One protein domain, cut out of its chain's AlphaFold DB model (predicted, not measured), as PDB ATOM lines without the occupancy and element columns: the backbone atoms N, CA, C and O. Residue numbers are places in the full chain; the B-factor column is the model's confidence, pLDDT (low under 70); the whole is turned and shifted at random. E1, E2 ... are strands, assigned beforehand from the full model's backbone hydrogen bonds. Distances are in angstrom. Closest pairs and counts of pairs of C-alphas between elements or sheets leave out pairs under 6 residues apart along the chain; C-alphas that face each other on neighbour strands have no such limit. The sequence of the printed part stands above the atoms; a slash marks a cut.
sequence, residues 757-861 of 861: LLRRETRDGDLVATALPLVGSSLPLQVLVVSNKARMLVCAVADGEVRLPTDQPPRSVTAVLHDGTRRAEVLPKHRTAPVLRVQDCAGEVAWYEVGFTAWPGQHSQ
ATOM      1  N   LEU A 757     -43.638  24.174  41.339       82.19
ATOM      2  CA  LEU A 757     -45.017  23.949  41.766       82.19
ATOM      3  C   LEU A 757     -45.933  23.867  40.548       82.19
ATOM      4  O   LEU A 757     -46.111  24.849  39.830       82.19
ATOM      5  N   LEU A 758     -46.581  22.718  40.366       93.56
ATOM      6  CA  LEU A 758     -47.711  22.564  39.457       93.56
ATOM      7  C   LEU A 758     -48.923  22.092  40.256       93.56
ATOM      8  O   LEU A 758     -48.884  21.006  40.834       93.56
ATOM      9  N   ARG A 759     -50.010  22.869  40.288       95.31
ATOM     10  CA  ARG A 759     -51.246  22.492  40.994       95.31
ATOM     11  C   ARG A 759     -52.510  22.854  40.219       95.31
ATOM     12  O   ARG A 759     -52.588  23.925  39.627       95.31
ATOM     13  N   ARG A 760     -53.517  21.983  40.276       94.88
ATOM     14  CA  ARG A 760     -54.899  22.230  39.855       94.88
ATOM     15  C   ARG A 760     -55.773  22.376  41.092       94.88
ATOM     16  O   ARG A 760     -55.727  21.541  41.996       94.88
ATOM     17  N   GLU A 761     -56.577  23.424  41.118       95.38
ATOM     18  CA  GLU A 761     -57.461  23.772  42.231       95.38
ATOM     19  C   GLU A 761     -58.846  24.194  41.729       95.38
ATOM     20  O   GLU A 761     -59.017  24.532  40.554       95.38
ATOM     21  N   THR A 762     -59.851  24.154  42.601       93.19
ATOM     22  CA  THR A 762     -61.183  24.708  42.319       93.19
ATOM     23  C   THR A 762     -61.142  26.239  42.292       93.19
ATOM     24  O   THR A 762     -60.159  26.866  42.693       93.19
ATOM     25  N   ARG A 763     -62.243  26.865  41.861       89.31
ATOM     26  CA  ARG A 763     -62.428  28.323  41.912       89.31
ATOM     27  C   ARG A 763     -62.228  28.897  43.320       89.31
ATOM     28  O   ARG A 763     -61.738  30.016  43.447       89.31
ATOM     29  N   ASP A 764     -62.578  28.116  44.337       92.00
ATOM     30  CA  ASP A 764     -62.504  28.476  45.754       92.00
ATOM     31  C   ASP A 764     -61.116  28.198  46.367       92.00
ATOM     32  O   ASP A 764     -60.873  28.511  47.529       92.00
ATOM     33  N   GLY A 765     -60.186  27.640  45.581       93.00
ATOM     34  CA  GLY A 765     -58.822  27.321  46.004       93.00
ATOM     35  C   GLY A 765     -58.647  25.936  46.634       93.00
ATOM     36  O   GLY A 765     -57.549  25.636  47.102       93.00
ATOM     37  N   ASP A 766     -59.671  25.070  46.634       93.44
ATOM     38  CA  ASP A 766     -59.498  23.682  47.080       93.44
ATOM     39  C   ASP A 766     -58.535  22.954  46.138       93.44
ATOM     40  O   ASP A 766     -58.758  22.907  44.924       93.44
ATOM     41  N   LEU A 767     -57.507  22.310  46.687       95.25
ATOM     42  CA  LEU A 767     -56.617  21.455  45.911       95.25
ATOM     43  C   LEU A 767     -57.398  20.290  45.277       95.25
ATOM     44  O   LEU A 767     -58.060  19.527  45.985       95.25
ATOM     45  N   VAL A 768     -57.242  20.118  43.962       95.81
ATOM     46  CA  VAL A 768     -57.706  18.946  43.199       95.81
ATOM     47  C   VAL A 768     -56.531  18.006  42.939       95.81
ATOM     48  O   VAL A 768     -56.614  16.815  43.235       95.81
ATOM     49  N   ALA A 769     -55.422  18.537  42.421       96.88
ATOM     50  CA  ALA A 769     -54.226  17.768  42.093       96.88
ATOM     51  C   ALA A 769     -52.963  18.637  42.163       96.88
ATOM     52  O   ALA A 769     -53.028  19.842  41.937       96.88
ATOM     53  N   THR A 770     -51.799  18.053  42.427       96.94
ATOM     54  CA  THR A 770     -50.502  18.727  42.283       96.94
ATOM     55  C   THR A 770     -49.397  17.725  41.980       96.94
ATOM     56  O   THR A 770     -49.445  16.586  42.441       96.94
ATOM     57  N   ALA A 771     -48.417  18.156  41.189       95.88
ATOM     58  CA  ALA A 771     -47.186  17.426  40.946       95.88
ATOM     59  C   ALA A 771     -46.056  18.119  41.720       95.88
ATOM     60  O   ALA A 771     -45.931  19.346  41.673       95.88
ATOM     61  N   LEU A 772     -45.271  17.334  42.459       94.19
ATOM     62  CA  LEU A 772     -44.284  17.811  43.431       94.19
ATOM     63  C   LEU A 772     -42.921  17.127  43.226       94.19
ATOM     64  O   LEU A 772     -42.877  15.958  42.821       94.19
ATOM     65  N   PRO A 773     -41.802  17.809  43.527       94.12
ATOM     66  CA  PRO A 773     -40.492  17.176  43.629       94.12
ATOM     67  C   PRO A 773     -40.353  16.410  44.956       94.12
ATOM     68  O   PRO A 773     -41.037  16.698  45.944       94.12
ATOM     69  N   LEU A 774     -39.418  15.460  45.001       94.88
ATOM     70  CA  LEU A 774     -38.968  14.862  46.261       94.88
ATOM     71  C   LEU A 774     -38.043  15.835  47.019       94.88
ATOM     72  O   LEU A 774     -37.298  16.615  46.423       94.88
ATOM     73  N   VAL A 775     -38.074  15.795  48.350       93.94
ATOM     74  CA  VAL A 775     -37.267  16.651  49.233       93.94
ATOM     75  C   VAL A 775     -35.779  16.392  48.990       93.94
ATOM     76  O   VAL A 775     -35.304  15.270  49.139       93.94
ATOM     77  N   GLY A 776     -35.042  17.445  48.630       93.12
ATOM     78  CA  GLY A 776     -33.612  17.366  48.310       93.12
ATOM     79  C   GLY A 776     -33.294  16.834  46.907       93.12
ATOM     80  O   GLY A 776     -32.121  16.768  46.549       93.12
ATOM     81  N   SER A 777     -34.303  16.487  46.102       90.38
ATOM     82  CA  SER A 777     -34.113  16.092  44.706       90.38
ATOM     83  C   SER A 777     -33.816  17.309  43.828       90.38
ATOM     84  O   SER A 777     -34.487  18.336  43.927       90.38
ATOM     85  N   SER A 778     -32.824  17.183  42.946       87.25
ATOM     86  CA  SER A 778     -32.579  18.115  41.834       87.25
ATOM     87  C   SER A 778     -33.288  17.696  40.540       87.25
ATOM     88  O   SER A 778     -33.196  18.396  39.532       87.25
ATOM     89  N   LEU A 779     -33.967  16.544  40.550       83.38
ATOM     90  CA  LEU A 779     -34.780  16.083  39.430       83.38
ATOM     91  C   LEU A 779     -36.094  16.886  39.369       83.38
ATOM     92  O   LEU A 779     -36.457  17.550  40.343       83.38
ATOM     93  N   PRO A 780     -36.822  16.854  38.236       85.50
ATOM     94  CA  PRO A 780     -38.098  17.549  38.121       85.50
ATOM     95  C   PRO A 780     -39.192  16.835  38.943       85.50
ATOM     96  O   PRO A 780     -38.907  16.048  39.840       85.50
ATOM     97  N   LEU A 781     -40.464  17.127  38.672       91.25
ATOM     98  CA  LEU A 781     -41.584  16.607  39.458       91.25
ATOM     99  C   LEU A 781     -41.620  15.066  39.422       91.25
ATOM    100  O   LEU A 781     -41.418  14.454  38.379       91.25
ATOM    101  N   GLN A 782     -41.823  14.446  40.587       94.75
ATOM    102  CA  GLN A 782     -41.696  12.993  40.802       94.75
ATOM    103  C   GLN A 782     -42.880  12.387  41.564       94.75
ATOM    104  O   GLN A 782     -42.990  11.164  41.645       94.75
ATOM    105  N   VAL A 783     -43.759  13.216  42.133       96.19
ATOM    106  CA  VAL A 783     -44.890  12.774  42.955       96.19
ATOM    107  C   VAL A 783     -46.174  13.426  42.471       96.19
ATOM    108  O   VAL A 783     -46.266  14.651  42.452       96.19
ATOM    109  N   LEU A 784     -47.174  12.615  42.134       97.50
ATOM    110  CA  LEU A 784     -48.553  13.044  41.932       97.50
ATOM    111  C   LEU A 784     -49.302  12.964  43.268       97.50
ATOM    112  O   LEU A 784     -49.389  11.902  43.887       97.50
ATOM    113  N   VAL A 785     -49.887  14.082  43.686       97.31
ATOM    114  CA  VAL A 785     -50.833  14.161  44.802       97.31
ATOM    115  C   VAL A 785     -52.199  14.540  44.248       97.31
ATOM    116  O   VAL A 785     -52.336  15.557  43.573       97.31
ATOM    117  N   VAL A 786     -53.225  13.759  44.567       97.06
ATOM    118  CA  VAL A 786     -54.624  14.056  44.224       97.06
ATOM    119  C   VAL A 786     -55.454  14.191  45.496       97.06
ATOM    120  O   VAL A 786     -55.175  13.523  46.488       97.06
ATOM    121  N   SER A 787     -56.452  15.068  45.505       95.25
ATOM    122  CA  SER A 787     -57.206  15.441  46.707       95.25
ATOM    123  C   SER A 787     -58.708  15.273  46.499       95.25
ATOM    124  O   SER A 787     -59.257  15.665  45.472       95.25
ATOM    125  N   ASN A 788     -59.384  14.715  47.509       86.12
ATOM    126  CA  ASN A 788     -60.845  14.601  47.562       86.12
ATOM    127  C   ASN A 788     -61.444  15.273  48.815       86.12
ATOM    128  O   ASN A 788     -62.464  14.828  49.342       86.12
ATOM    129  N   LYS A 789     -60.795  16.345  49.299       79.69
ATOM    130  CA  LYS A 789     -61.077  17.100  50.543       79.69
ATOM    131  C   LYS A 789     -60.868  16.327  51.852       79.69
ATOM    132  O   LYS A 789     -60.320  16.879  52.798       79.69
ATOM    133  N   ALA A 790     -61.282  15.063  51.930       83.56
ATOM    134  CA  ALA A 790     -61.121  14.237  53.132       83.56
ATOM    135  C   ALA A 790     -59.756  13.526  53.196       83.56
ATOM    136  O   ALA A 790     -59.251  13.236  54.285       83.56
ATOM    137  N   ARG A 791     -59.174  13.210  52.033       93.94
ATOM    138  CA  ARG A 791     -57.893  12.514  51.885       93.94
ATOM    139  C   ARG A 791     -57.079  13.103  50.735       93.94
ATOM    140  O   ARG A 791     -57.631  13.653  49.780       93.94
ATOM    141  N   MET A 792     -55.769  12.907  50.814       96.81
ATOM    142  CA  MET A 792     -54.876  12.961  49.659       96.81
ATOM    143  C   MET A 792     -54.517  11.530  49.242       96.81
ATOM    144  O   MET A 792     -54.283  10.690  50.110       96.81
ATOM    145  N   LEU A 793     -54.455  11.246  47.941       97.81
ATOM    146  CA  LEU A 793     -53.819  10.038  47.408       97.81
ATOM    147  C   LEU A 793     -52.469  10.451  46.811       97.81
ATOM    148  O   LEU A 793     -52.408  11.434  46.073       97.81
ATOM    149  N   VAL A 794     -51.397   9.741  47.158       98.00
ATOM    150  CA  VAL A 794     -50.012  10.124  46.840       98.00
ATOM    151  C   VAL A 794     -49.313   8.978  46.115       98.00
ATOM    152  O   VAL A 794     -49.193   7.888  46.669       98.00
ATOM    153  N   CYS A 795     -48.838   9.228  44.899       97.88
ATOM    154  CA  CYS A 795     -48.145   8.262  44.044       97.88
ATOM    155  C   CYS A 795     -46.816   8.867  43.580       97.88
ATOM    156  O   CYS A 795     -46.795  10.014  43.135       97.88
ATOM    157  N   ALA A 796     -45.712   8.125  43.675       97.25
ATOM    158  CA  ALA A 796     -44.375   8.613  43.334       97.25
ATOM    159  C   ALA A 796     -43.697   7.695  42.314       97.25
ATOM    160  O   ALA A 796     -43.830   6.482  42.404       97.25
ATOM    161  N   VAL A 797     -42.943   8.254  41.364       96.12
ATOM    162  CA  VAL A 797     -42.153   7.482  40.375       96.12
ATOM    163  C   VAL A 797     -40.688   7.288  40.799       96.12
ATOM    164  O   VAL A 797     -39.830   6.993  39.969       96.12
ATOM    165  N   ALA A 798     -40.398   7.519  42.082       96.06
ATOM    166  CA  ALA A 798     -39.110   7.301  42.735       96.06
ATOM    167  C   ALA A 798     -39.290   7.253  44.266       96.06
ATOM    168  O   ALA A 798     -40.181   7.910  44.810       96.06
ATOM    169  N   ASP A 799     -38.406   6.530  44.956       97.25
ATOM    170  CA  ASP A 799     -38.320   6.528  46.420       97.25
ATOM    171  C   ASP A 799     -37.849   7.888  46.955       97.25
ATOM    172  O   ASP A 799     -36.901   8.481  46.436       97.25
ATOM    173  N   GLY A 800     -38.429   8.349  48.066       96.88
ATOM    174  CA  GLY A 800     -37.912   9.524  48.765       96.88
ATOM    175  C   GLY A 800     -38.841  10.076  49.836       96.88
ATOM    176  O   GLY A 800     -39.746   9.403  50.323       96.88
ATOM    177  N   GLU A 801     -38.614  11.330  50.214       96.50
ATOM    178  CA  GLU A 801     -39.539  12.095  51.048       96.50
ATOM    179  C   GLU A 801     -40.271  13.138  50.201       96.50
ATOM    180  O   GLU A 801     -39.666  13.760  49.333       96.50
ATOM    181  N   VAL A 802     -41.552  13.378  50.470       95.44
ATOM    182  CA  VAL A 802     -42.347  14.442  49.845       95.44
ATOM    183  C   VAL A 802     -42.988  15.313  50.918       95.44
ATOM    184  O   VAL A 802     -43.526  14.813  51.908       95.44
ATOM    185  N   ARG A 803     -42.938  16.633  50.730       94.50
ATOM    186  CA  ARG A 803     -43.690  17.589  51.551       94.50
ATOM    187  C   ARG A 803     -45.100  17.698  50.982       94.50
ATOM    188  O   ARG A 803     -45.262  18.129  49.846       94.50
ATOM    189  N   LEU A 804     -46.104  17.304  51.758       94.38
ATOM    190  CA  LEU A 804     -47.497  17.362  51.319       94.38
ATOM    191  C   LEU A 804     -47.981  18.825  51.211       94.38
ATOM    192  O   LEU A 804     -47.514  19.678  51.967       94.38
ATOM    193  N   PRO A 805     -48.922  19.130  50.298       93.25
ATOM    194  CA  PRO A 805     -49.424  20.482  50.031       93.25
ATOM    195  C   PRO A 805     -50.489  20.909  51.062       93.25
ATOM    196  O   PRO A 805     -51.634  21.202  50.724       93.25
ATOM    197  N   THR A 806     -50.128  20.867  52.342       90.62
ATOM    198  CA  THR A 806     -50.962  21.223  53.498       90.62
ATOM    199  C   THR A 806     -50.052  21.552  54.680       90.62
ATOM    200  O   THR A 806     -48.914  21.091  54.716       90.62
ATOM    201  N   ASP A 807     -50.548  22.307  55.659       89.62
ATOM    202  CA  ASP A 807     -49.860  22.523  56.940       89.62
ATOM    203  C   ASP A 807     -50.304  21.519  58.018       89.62
ATOM    204  O   ASP A 807     -49.695  21.422  59.084       89.62
ATOM    205  N   GLN A 808     -51.371  20.749  57.766       88.06
ATOM    206  CA  GLN A 808     -51.877  19.779  58.734       88.06
ATOM    207  C   GLN A 808     -51.026  18.502  58.748       88.06
ATOM    208  O   GLN A 808     -50.808  17.907  57.689       88.06
ATOM    209  N   PRO A 809     -50.601  18.006  59.927       88.56
ATOM    210  CA  PRO A 809     -49.955  16.706  60.017       88.56
ATOM    211  C   PRO A 809     -50.943  15.596  59.611       88.56
ATOM    212  O   PRO A 809     -52.130  15.668  59.955       88.56
ATOM    213  N   PRO A 810     -50.484  14.551  58.901       92.19
ATOM    214  CA  PRO A 810     -51.325  13.404  58.586       92.19
ATOM    215  C   PRO A 810     -51.771  12.693  59.872       92.19
ATOM    216  O   PRO A 810     -50.971  12.462  60.778       92.19
ATOM    217  N   ARG A 811     -53.051  12.317  59.941       92.12
ATOM    218  CA  ARG A 811     -53.638  11.515  61.030       92.12
ATOM    219  C   ARG A 811     -53.472  10.015  60.785       92.12
ATOM    220  O   ARG A 811     -53.344   9.244  61.731       92.12
ATOM    221  N   SER A 812     -53.512   9.606  59.522       94.62
ATOM    222  CA  SER A 812     -53.377   8.215  59.089       94.62
ATOM    223  C   SER A 812     -52.732   8.155  57.713       94.62
ATOM    224  O   SER A 812     -53.075   8.963  56.849       94.62
ATOM    225  N   VAL A 813     -51.863   7.171  57.496       96.50
ATOM    226  CA  VAL A 813     -51.321   6.828  56.178       96.50
ATOM    227  C   VAL A 813     -51.577   5.346  55.938       96.50
ATOM    228  O   VAL A 813     -51.319   4.520  56.815       96.50
ATOM    229  N   THR A 814     -52.082   5.018  54.756       97.94
ATOM    230  CA  THR A 814     -52.334   3.642  54.322       97.94
ATOM    231  C   THR A 814     -51.696   3.446  52.958       97.94
ATOM    232  O   THR A 814     -52.136   4.065  51.992       97.94
ATOM    233  N   ALA A 815     -50.680   2.594  52.865       98.25
ATOM    234  CA  ALA A 815     -50.184   2.107  51.587       98.25
ATOM    235  C   ALA A 815     -51.252   1.211  50.937       98.25
ATOM    236  O   ALA A 815     -51.844   0.353  51.598       98.25
ATOM    237  N   VAL A 816     -51.507   1.428  49.651       98.31
ATOM    238  CA  VAL A 816     -52.358   0.592  48.804       98.31
ATOM    239  C   VAL A 816     -51.452  -0.074  47.781       98.31
ATOM    240  O   VAL A 816     -50.716   0.608  47.068       98.31
ATOM    241  N   LEU A 817     -51.465  -1.401  47.756       98.00
ATOM    242  CA  LEU A 817     -50.651  -2.208  46.851       98.00
ATOM    243  C   LEU A 817     -51.373  -2.386  45.502       98.00
ATOM    244  O   LEU A 817     -52.559  -2.072  45.379       98.00
ATOM    245  N   HIS A 818     -50.670  -2.889  44.484       96.12
ATOM    246  CA  HIS A 818     -51.226  -3.067  43.127       96.12
ATOM    247  C   HIS A 818     -52.401  -4.057  43.041       96.12
ATOM    248  O   HIS A 818     -53.244  -3.926  42.161       96.12
ATOM    249  N   ASP A 819     -52.508  -5.003  43.976       95.94
ATOM    250  CA  ASP A 819     -53.652  -5.921  44.116       95.94
ATOM    251  C   ASP A 819     -54.854  -5.296  44.868       95.94
ATOM    252  O   ASP A 819     -55.883  -5.943  45.063       95.94
ATOM    253  N   GLY A 820     -54.733  -4.040  45.313       96.88
ATOM    254  CA  GLY A 820     -55.719  -3.338  46.135       96.88
ATOM    255  C   GLY A 820     -55.609  -3.600  47.644       96.88
ATOM    256  O   GLY A 820     -56.363  -2.988  48.412       96.88
ATOM    257  N   THR A 821     -54.675  -4.449  48.092       97.94
ATOM    258  CA  THR A 821     -54.404  -4.702  49.515       97.94
ATOM    259  C   THR A 821     -53.993  -3.409  50.222       97.94
ATOM    260  O   THR A 821     -53.291  -2.560  49.673       97.94
ATOM    261  N   ARG A 822     -54.452  -3.235  51.466       98.38
ATOM    262  CA  ARG A 822     -54.256  -2.018  52.267       98.38
ATOM    263  C   ARG A 822     -53.392  -2.307  53.491       98.38
ATOM    264  O   ARG A 822     -53.805  -3.069  54.363       98.38
ATOM    265  N   ARG A 823     -52.241  -1.640  53.601       98.06
ATOM    266  CA  ARG A 823     -51.330  -1.713  54.753       98.06
ATOM    267  C   ARG A 823     -51.288  -0.369  55.479       98.06
ATOM    268  O   ARG A 823     -50.995   0.657  54.874       98.06
ATOM    269  N   ALA A 824     -51.579  -0.360  56.777       97.31
ATOM    270  CA  ALA A 824     -51.417   0.839  57.598       97.31
ATOM    271  C   ALA A 824     -49.922   1.136  57.806       97.31
ATOM    272  O   ALA A 824     -49.167   0.251  58.205       97.31
ATOM    273  N   GLU A 825     -49.507   2.377  57.559       96.62
ATOM    274  CA  GLU A 825     -48.116   2.817  57.695       96.62
ATOM    275  C   GLU A 825     -47.910   3.577  59.013       96.62
ATOM    276  O   GLU A 825     -48.760   4.362  59.452       96.62
ATOM    277  N   VAL A 826     -46.770   3.349  59.671       91.00
ATOM    278  CA  VAL A 826     -46.485   3.938  60.989       91.00
ATOM    279  C   VAL A 826     -46.029   5.387  60.836       91.00
ATOM    280  O   VAL A 826     -44.943   5.673  60.335       91.00
ATOM    281  N   LEU A 827     -46.845   6.318  61.330       86.56
ATOM    282  CA  LEU A 827     -46.520   7.742  61.325       86.56
ATOM    283  C   LEU A 827     -45.362   8.084  62.289       86.56
ATOM    284  O   LEU A 827     -45.412   7.707  63.465       86.56
ATOM    285  N   PRO A 828     -44.343   8.854  61.849       80.38
ATOM    286  CA  PRO A 828     -43.289   9.345  62.732       80.38
ATOM    287  C   PRO A 828     -43.847  10.269  63.825       80.38
ATOM    288  O   PRO A 828     -44.428  11.310  63.529       80.38
ATOM    289  N   LYS A 829     -43.604   9.939  65.100       76.38
ATOM    290  CA  LYS A 829     -44.188  10.632  66.271       76.38
ATOM    291  C   LYS A 829     -43.807  12.117  66.451       76.38
ATOM    292  O   LYS A 829     -44.360  12.763  67.335       76.38
ATOM    293  N   HIS A 830     -42.859  12.653  65.675       63.97
ATOM    294  CA  HIS A 830     -42.180  13.926  65.981       63.97
ATOM    295  C   HIS A 830     -41.976  14.879  64.787       63.97
ATOM    296  O   HIS A 830     -41.086  15.725  64.833       63.97
ATOM    297  N   ARG A 831     -42.762  14.775  63.705       67.31
ATOM    298  CA  ARG A 831     -42.652  15.717  62.573       67.31
ATOM    299  C   ARG A 831     -43.666  16.856  62.677       67.31
ATOM    300  O   ARG A 831     -44.867  16.636  62.599       67.31
ATOM    301  N   THR A 832     -43.152  18.078  62.816       70.50
ATOM    302  CA  THR A 832     -43.919  19.339  62.796       70.50
ATOM    303  C   THR A 832     -44.331  19.777  61.390       70.50
ATOM    304  O   THR A 832     -45.213  20.614  61.256       70.50
ATOM    305  N   ALA A 833     -43.715  19.212  60.346       78.00
ATOM    306  CA  ALA A 833     -44.082  19.417  58.948       78.00
ATOM    307  C   ALA A 833     -44.639  18.109  58.349       78.00
ATOM    308  O   ALA A 833     -44.091  17.040  58.644       78.00
ATOM    309  N   PRO A 834     -45.670  18.158  57.481       87.75
ATOM    310  CA  PRO A 834     -46.266  16.969  56.872       87.75
ATOM    311  C   PRO A 834     -45.391  16.430  55.734       87.75
ATOM    312  O   PRO A 834     -45.669  16.598  54.546       87.75
ATOM    313  N   VAL A 835     -44.294  15.782  56.123       93.00
ATOM    314  CA  VAL A 835     -43.359  15.101  55.225       93.00
ATOM    315  C   VAL A 835     -43.610  13.598  55.281       93.00
ATOM    316  O   VAL A 835     -43.376  12.967  56.318       93.00
ATOM    317  N   LEU A 836     -44.056  13.035  54.160       95.19
ATOM    318  CA  LEU A 836     -44.308  11.608  53.967       95.19
ATOM    319  C   LEU A 836     -43.101  10.960  53.278       95.19
ATOM    320  O   LEU A 836     -42.603  11.494  52.291       95.19
ATOM    321  N   ARG A 837     -42.655   9.794  53.758       96.00
ATOM    322  CA  ARG A 837     -41.745   8.935  52.989       96.00
ATOM    323  C   ARG A 837     -42.577   8.085  52.030       96.00
ATOM    324  O   ARG A 837     -43.486   7.390  52.476       96.00
ATOM    325  N   VAL A 838     -42.266   8.165  50.744       97.44
ATOM    326  CA  VAL A 838     -42.946   7.457  49.654       97.44
ATOM    327  C   VAL A 838     -41.996   6.455  49.004       97.44
ATOM    328  O   VAL A 838     -40.780   6.658  48.996       97.44
ATOM    329  N   GLN A 839     -42.569   5.377  48.481       98.00
ATOM    330  CA  GLN A 839     -41.899   4.420  47.606       98.00
ATOM    331  C   GLN A 839     -42.261   4.700  46.143       98.00
ATOM    332  O   GLN A 839     -43.339   5.230  45.857       98.00
ATOM    333  N   ASP A 840     -41.373   4.317  45.232       97.62
ATOM    334  CA  ASP A 840     -41.646   4.236  43.799       97.62
ATOM    335  C   ASP A 840     -42.792   3.248  43.531       97.62
ATOM    336  O   ASP A 840     -42.732   2.086  43.936       97.62
ATOM    337  N   CYS A 841     -43.815   3.683  42.798       97.62
ATOM    338  CA  CYS A 841     -44.947   2.845  42.401       97.62
ATOM    339  C   CYS A 841     -44.597   1.747  41.380       97.62
ATOM    340  O   CYS A 841     -45.444   0.915  41.061       97.62
ATOM    341  N   ALA A 842     -43.341   1.671  40.926       97.00
ATOM    342  CA  ALA A 842     -42.769   0.461  40.331       97.00
ATOM    343  C   ALA A 842     -42.575  -0.708  41.323       97.00
ATOM    344  O   ALA A 842     -42.329  -1.833  40.883       97.00
ATOM    345  N   GLY A 843     -42.603  -0.440  42.633       97.38
ATOM    346  CA  GLY A 843     -42.443  -1.419  43.707       97.38
ATOM    347  C   GLY A 843     -43.765  -2.024  44.192       97.38
ATOM    348  O   GLY A 843     -44.724  -2.169  43.440       97.38
ATOM    349  N   GLU A 844     -43.809  -2.387  45.476       97.50
ATOM    350  CA  GLU A 844     -44.969  -3.030  46.118       97.50
ATOM    351  C   GLU A 844     -46.186  -2.087  46.223       97.50
ATOM    352  O   GLU A 844     -47.329  -2.499  46.019       97.50
ATOM    353  N   VAL A 845     -45.941  -0.814  46.558       98.31
ATOM    354  CA  VAL A 845     -46.978   0.179  46.869       98.31
ATOM    355  C   VAL A 845     -47.371   0.953  45.615       98.31
ATOM    356  O   VAL A 845     -46.565   1.704  45.080       98.31
ATOM    357  N   ALA A 846     -48.628   0.846  45.191       98.00
ATOM    358  CA  ALA A 846     -49.164   1.619  44.075       98.00
ATOM    359  C   ALA A 846     -49.362   3.099  44.458       98.00
ATOM    360  O   ALA A 846     -48.918   3.997  43.746       98.00
ATOM    361  N   TRP A 847     -49.998   3.377  45.601       98.44
ATOM    362  CA  TRP A 847     -50.135   4.733  46.151       98.44
ATOM    363  C   TRP A 847     -50.392   4.715  47.663       98.44
ATOM    364  O   TRP A 847     -50.694   3.681  48.251       98.44
ATOM    365  N   TYR A 848     -50.328   5.881  48.303       98.25
ATOM    366  CA  TYR A 848     -50.682   6.074  49.710       98.25
ATOM    367  C   TYR A 848     -51.992   6.852  49.837       98.25
ATOM    368  O   TYR A 848     -52.150   7.889  49.199       98.25
ATOM    369  N   GLU A 849     -52.914   6.411  50.693       97.62
ATOM    370  CA  GLU A 849     -54.027   7.235  51.175       97.62
ATOM    371  C   GLU A 849     -53.619   7.955  52.463       97.62
ATOM    372  O   GLU A 849     -53.281   7.317  53.461       97.62
ATOM    373  N   VAL A 850     -53.688   9.284  52.459       96.62
ATOM    374  CA  VAL A 850     -53.333  10.145  53.591       96.62
ATOM    375  C   VAL A 850     -54.585  10.850  54.103       96.62
ATOM    376  O   VAL A 850     -55.219  11.611  53.373       96.62
ATOM    377  N   GLY A 851     -54.957  10.582  55.355       94.69
ATOM    378  CA  GLY A 851     -56.116  11.180  56.025       94.69
ATOM    379  C   GLY A 851     -55.711  12.268  57.019       94.69
ATOM    380  O   GLY A 851     -54.685  12.146  57.688       94.69
ATOM    381  N   PHE A 852     -56.542  13.303  57.151       89.94
ATOM    382  CA  PHE A 852     -56.310  14.460  58.027       89.94
ATOM    383  C   PHE A 852     -57.416  14.599  59.083       89.94
ATOM    384  O   PHE A 852     -58.474  13.976  58.981       89.94
ATOM    385  N   THR A 853     -57.161  15.363  60.147       77.56
ATOM    386  CA  THR A 853     -58.025  15.375  61.343       77.56
ATOM    387  C   THR A 853     -59.357  16.097  61.116       77.56
ATOM    388  O   THR A 853     -60.374  15.618  61.608       77.56
ATOM    389  N   ALA A 854     -59.339  17.202  60.361       66.19
ATOM    390  CA  ALA A 854     -60.491  17.876  59.750       66.19
ATOM    391  C   ALA A 854     -59.967  18.958  58.788       66.19
ATOM    392  O   ALA A 854     -59.138  19.774  59.195       66.19
ATOM    393  N   TRP A 855     -60.436  18.997  57.535       55.22
ATOM    394  CA  TRP A 855     -60.006  20.031  56.586       55.22
ATOM    395  C   TRP A 855     -60.603  21.396  56.987       55.22
ATOM    396  O   TRP A 855     -61.828  21.496  57.135       55.22
ATOM    397  N   PRO A 856     -59.791  22.455  57.169       47.97
ATOM    398  CA  PRO A 856     -60.286  23.759  57.584       47.97
ATOM    399  C   PRO A 856     -60.969  24.405  56.374       47.97
ATOM    400  O   PRO A 856     -60.320  24.823  55.422       47.97
ATOM    401  N   GLY A 857     -62.300  24.384  56.383       52.31
ATOM    402  CA  GLY A 857     -63.132  24.699  55.219       52.31
ATOM    403  C   GLY A 857     -64.531  24.089  55.303       52.31
ATOM    404  O   GLY A 857     -65.461  24.622  54.708       52.31
ATOM    405  N   GLN A 858     -64.725  23.040  56.115       43.94
ATOM    406  CA  GLN A 858     -66.062  22.599  56.533       43.94
ATOM    407  C   GLN A 858     -66.676  23.555  57.574       43.94
ATOM    408  O   GLN A 858     -66.885  23.195  58.730       43.94
ATOM    409  N   HIS A 859     -67.031  24.765  57.141       41.78
ATOM    410  CA  HIS A 859     -68.274  25.344  57.641       41.78
ATOM    411  C   HIS A 859     -69.409  24.583  56.956       41.78
ATOM    412  O   HIS A 859     -69.507  24.585  55.732       41.78
ATOM    413  N   SER A 860     -70.227  23.888  57.743       35.91
ATOM    414  CA  SER A 860     -71.433  23.227  57.251       35.91
ATOM    415  C   SER A 860     -72.384  24.261  56.642       35.91
ATOM    416  O   SER A 860     -72.878  25.129  57.369       35.91
ATOM    417  N   GLN A 861     -72.630  24.146  55.337       32.94
ATOM    418  CA  GLN A 861     -73.862  24.604  54.692       32.94
ATOM    419  C   GLN A 861     -74.830  23.424  54.604       32.94
ATOM    420  O   GLN A 861     -74.330  22.302  54.357       32.94
TER     421      GLN A 861
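Overview. This is residues 757 to 861 of the 861 residues of an uncharacterized protein of Armatimonadetes bacterium CG_4_8_14_3_um_filter_66_20 (UniProt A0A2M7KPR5). A twisted sheet of seven strands makes a wall, and a small sheet of two, E5 and E8, covers part of one face in a lopsided sandwich; residues 856 to 861 trail away as a tail. The printed part has 105 residues, with nine named strands, E1 to E9, and no named helix. The large sheet runs E1, E2, E3, E4, E9, E6, E7; both sheets are antiparallel. The class is all strand, though strands hold 47 of the 105 residues; the whole is compact, with a radius of gyration of the C-alphas of 13.6 A and spans of 42 by 30 by 29 A.

Arrangement. E1, residues 757 to 761, E2, 767 to 772, E3, 783 to 787, and E4, 791 to 796, form a meander, each strand the antiparallel neighbour of the one before. Within hydrogen-bond range are N 760 and O 769 at 2.8 A, N 770 and O 785 at 2.8 A, and N 784 and O 795 at 2.8 A. E5, residues 800 to 803, pairs antiparallel with E8, 835 to 838, with N 802 and O 836 at 2.8 A. E6, residues 812 to 817, and E7, 822 to 825, form a hairpin, with N 815 and O 823 at 2.8 A. E9, residues 845 to 851, is the antiparallel neighbour of E4, N 794 and O 848 at 2.9 A, and of E6, N 814 and O 849 at 2.9 A. The sheets form a sandwich, two sheets face to face, their facing parts 9.2 A centre to centre; the closest C-alphas of E4 and E8, Ala 796 and Val 838, are 6.6 A apart.

Along the chain. E1 begins at C-alpha 757 (-45.017, 23.949, 41.766). E4 spans 16.5 A, E6 16.3 A and E9 17.0 A from first to last C-alpha; E9 ends at C-alpha 851 (-56.116, 11.180, 56.025).

Size, cuts and confidence. The C-alphas farthest apart, of Ser 778 and Gln 861, are 43.7 A apart. The printed part has no cut and no long link. Its pLDDT is under 70 at residues 830 to 831 and 854 to 861.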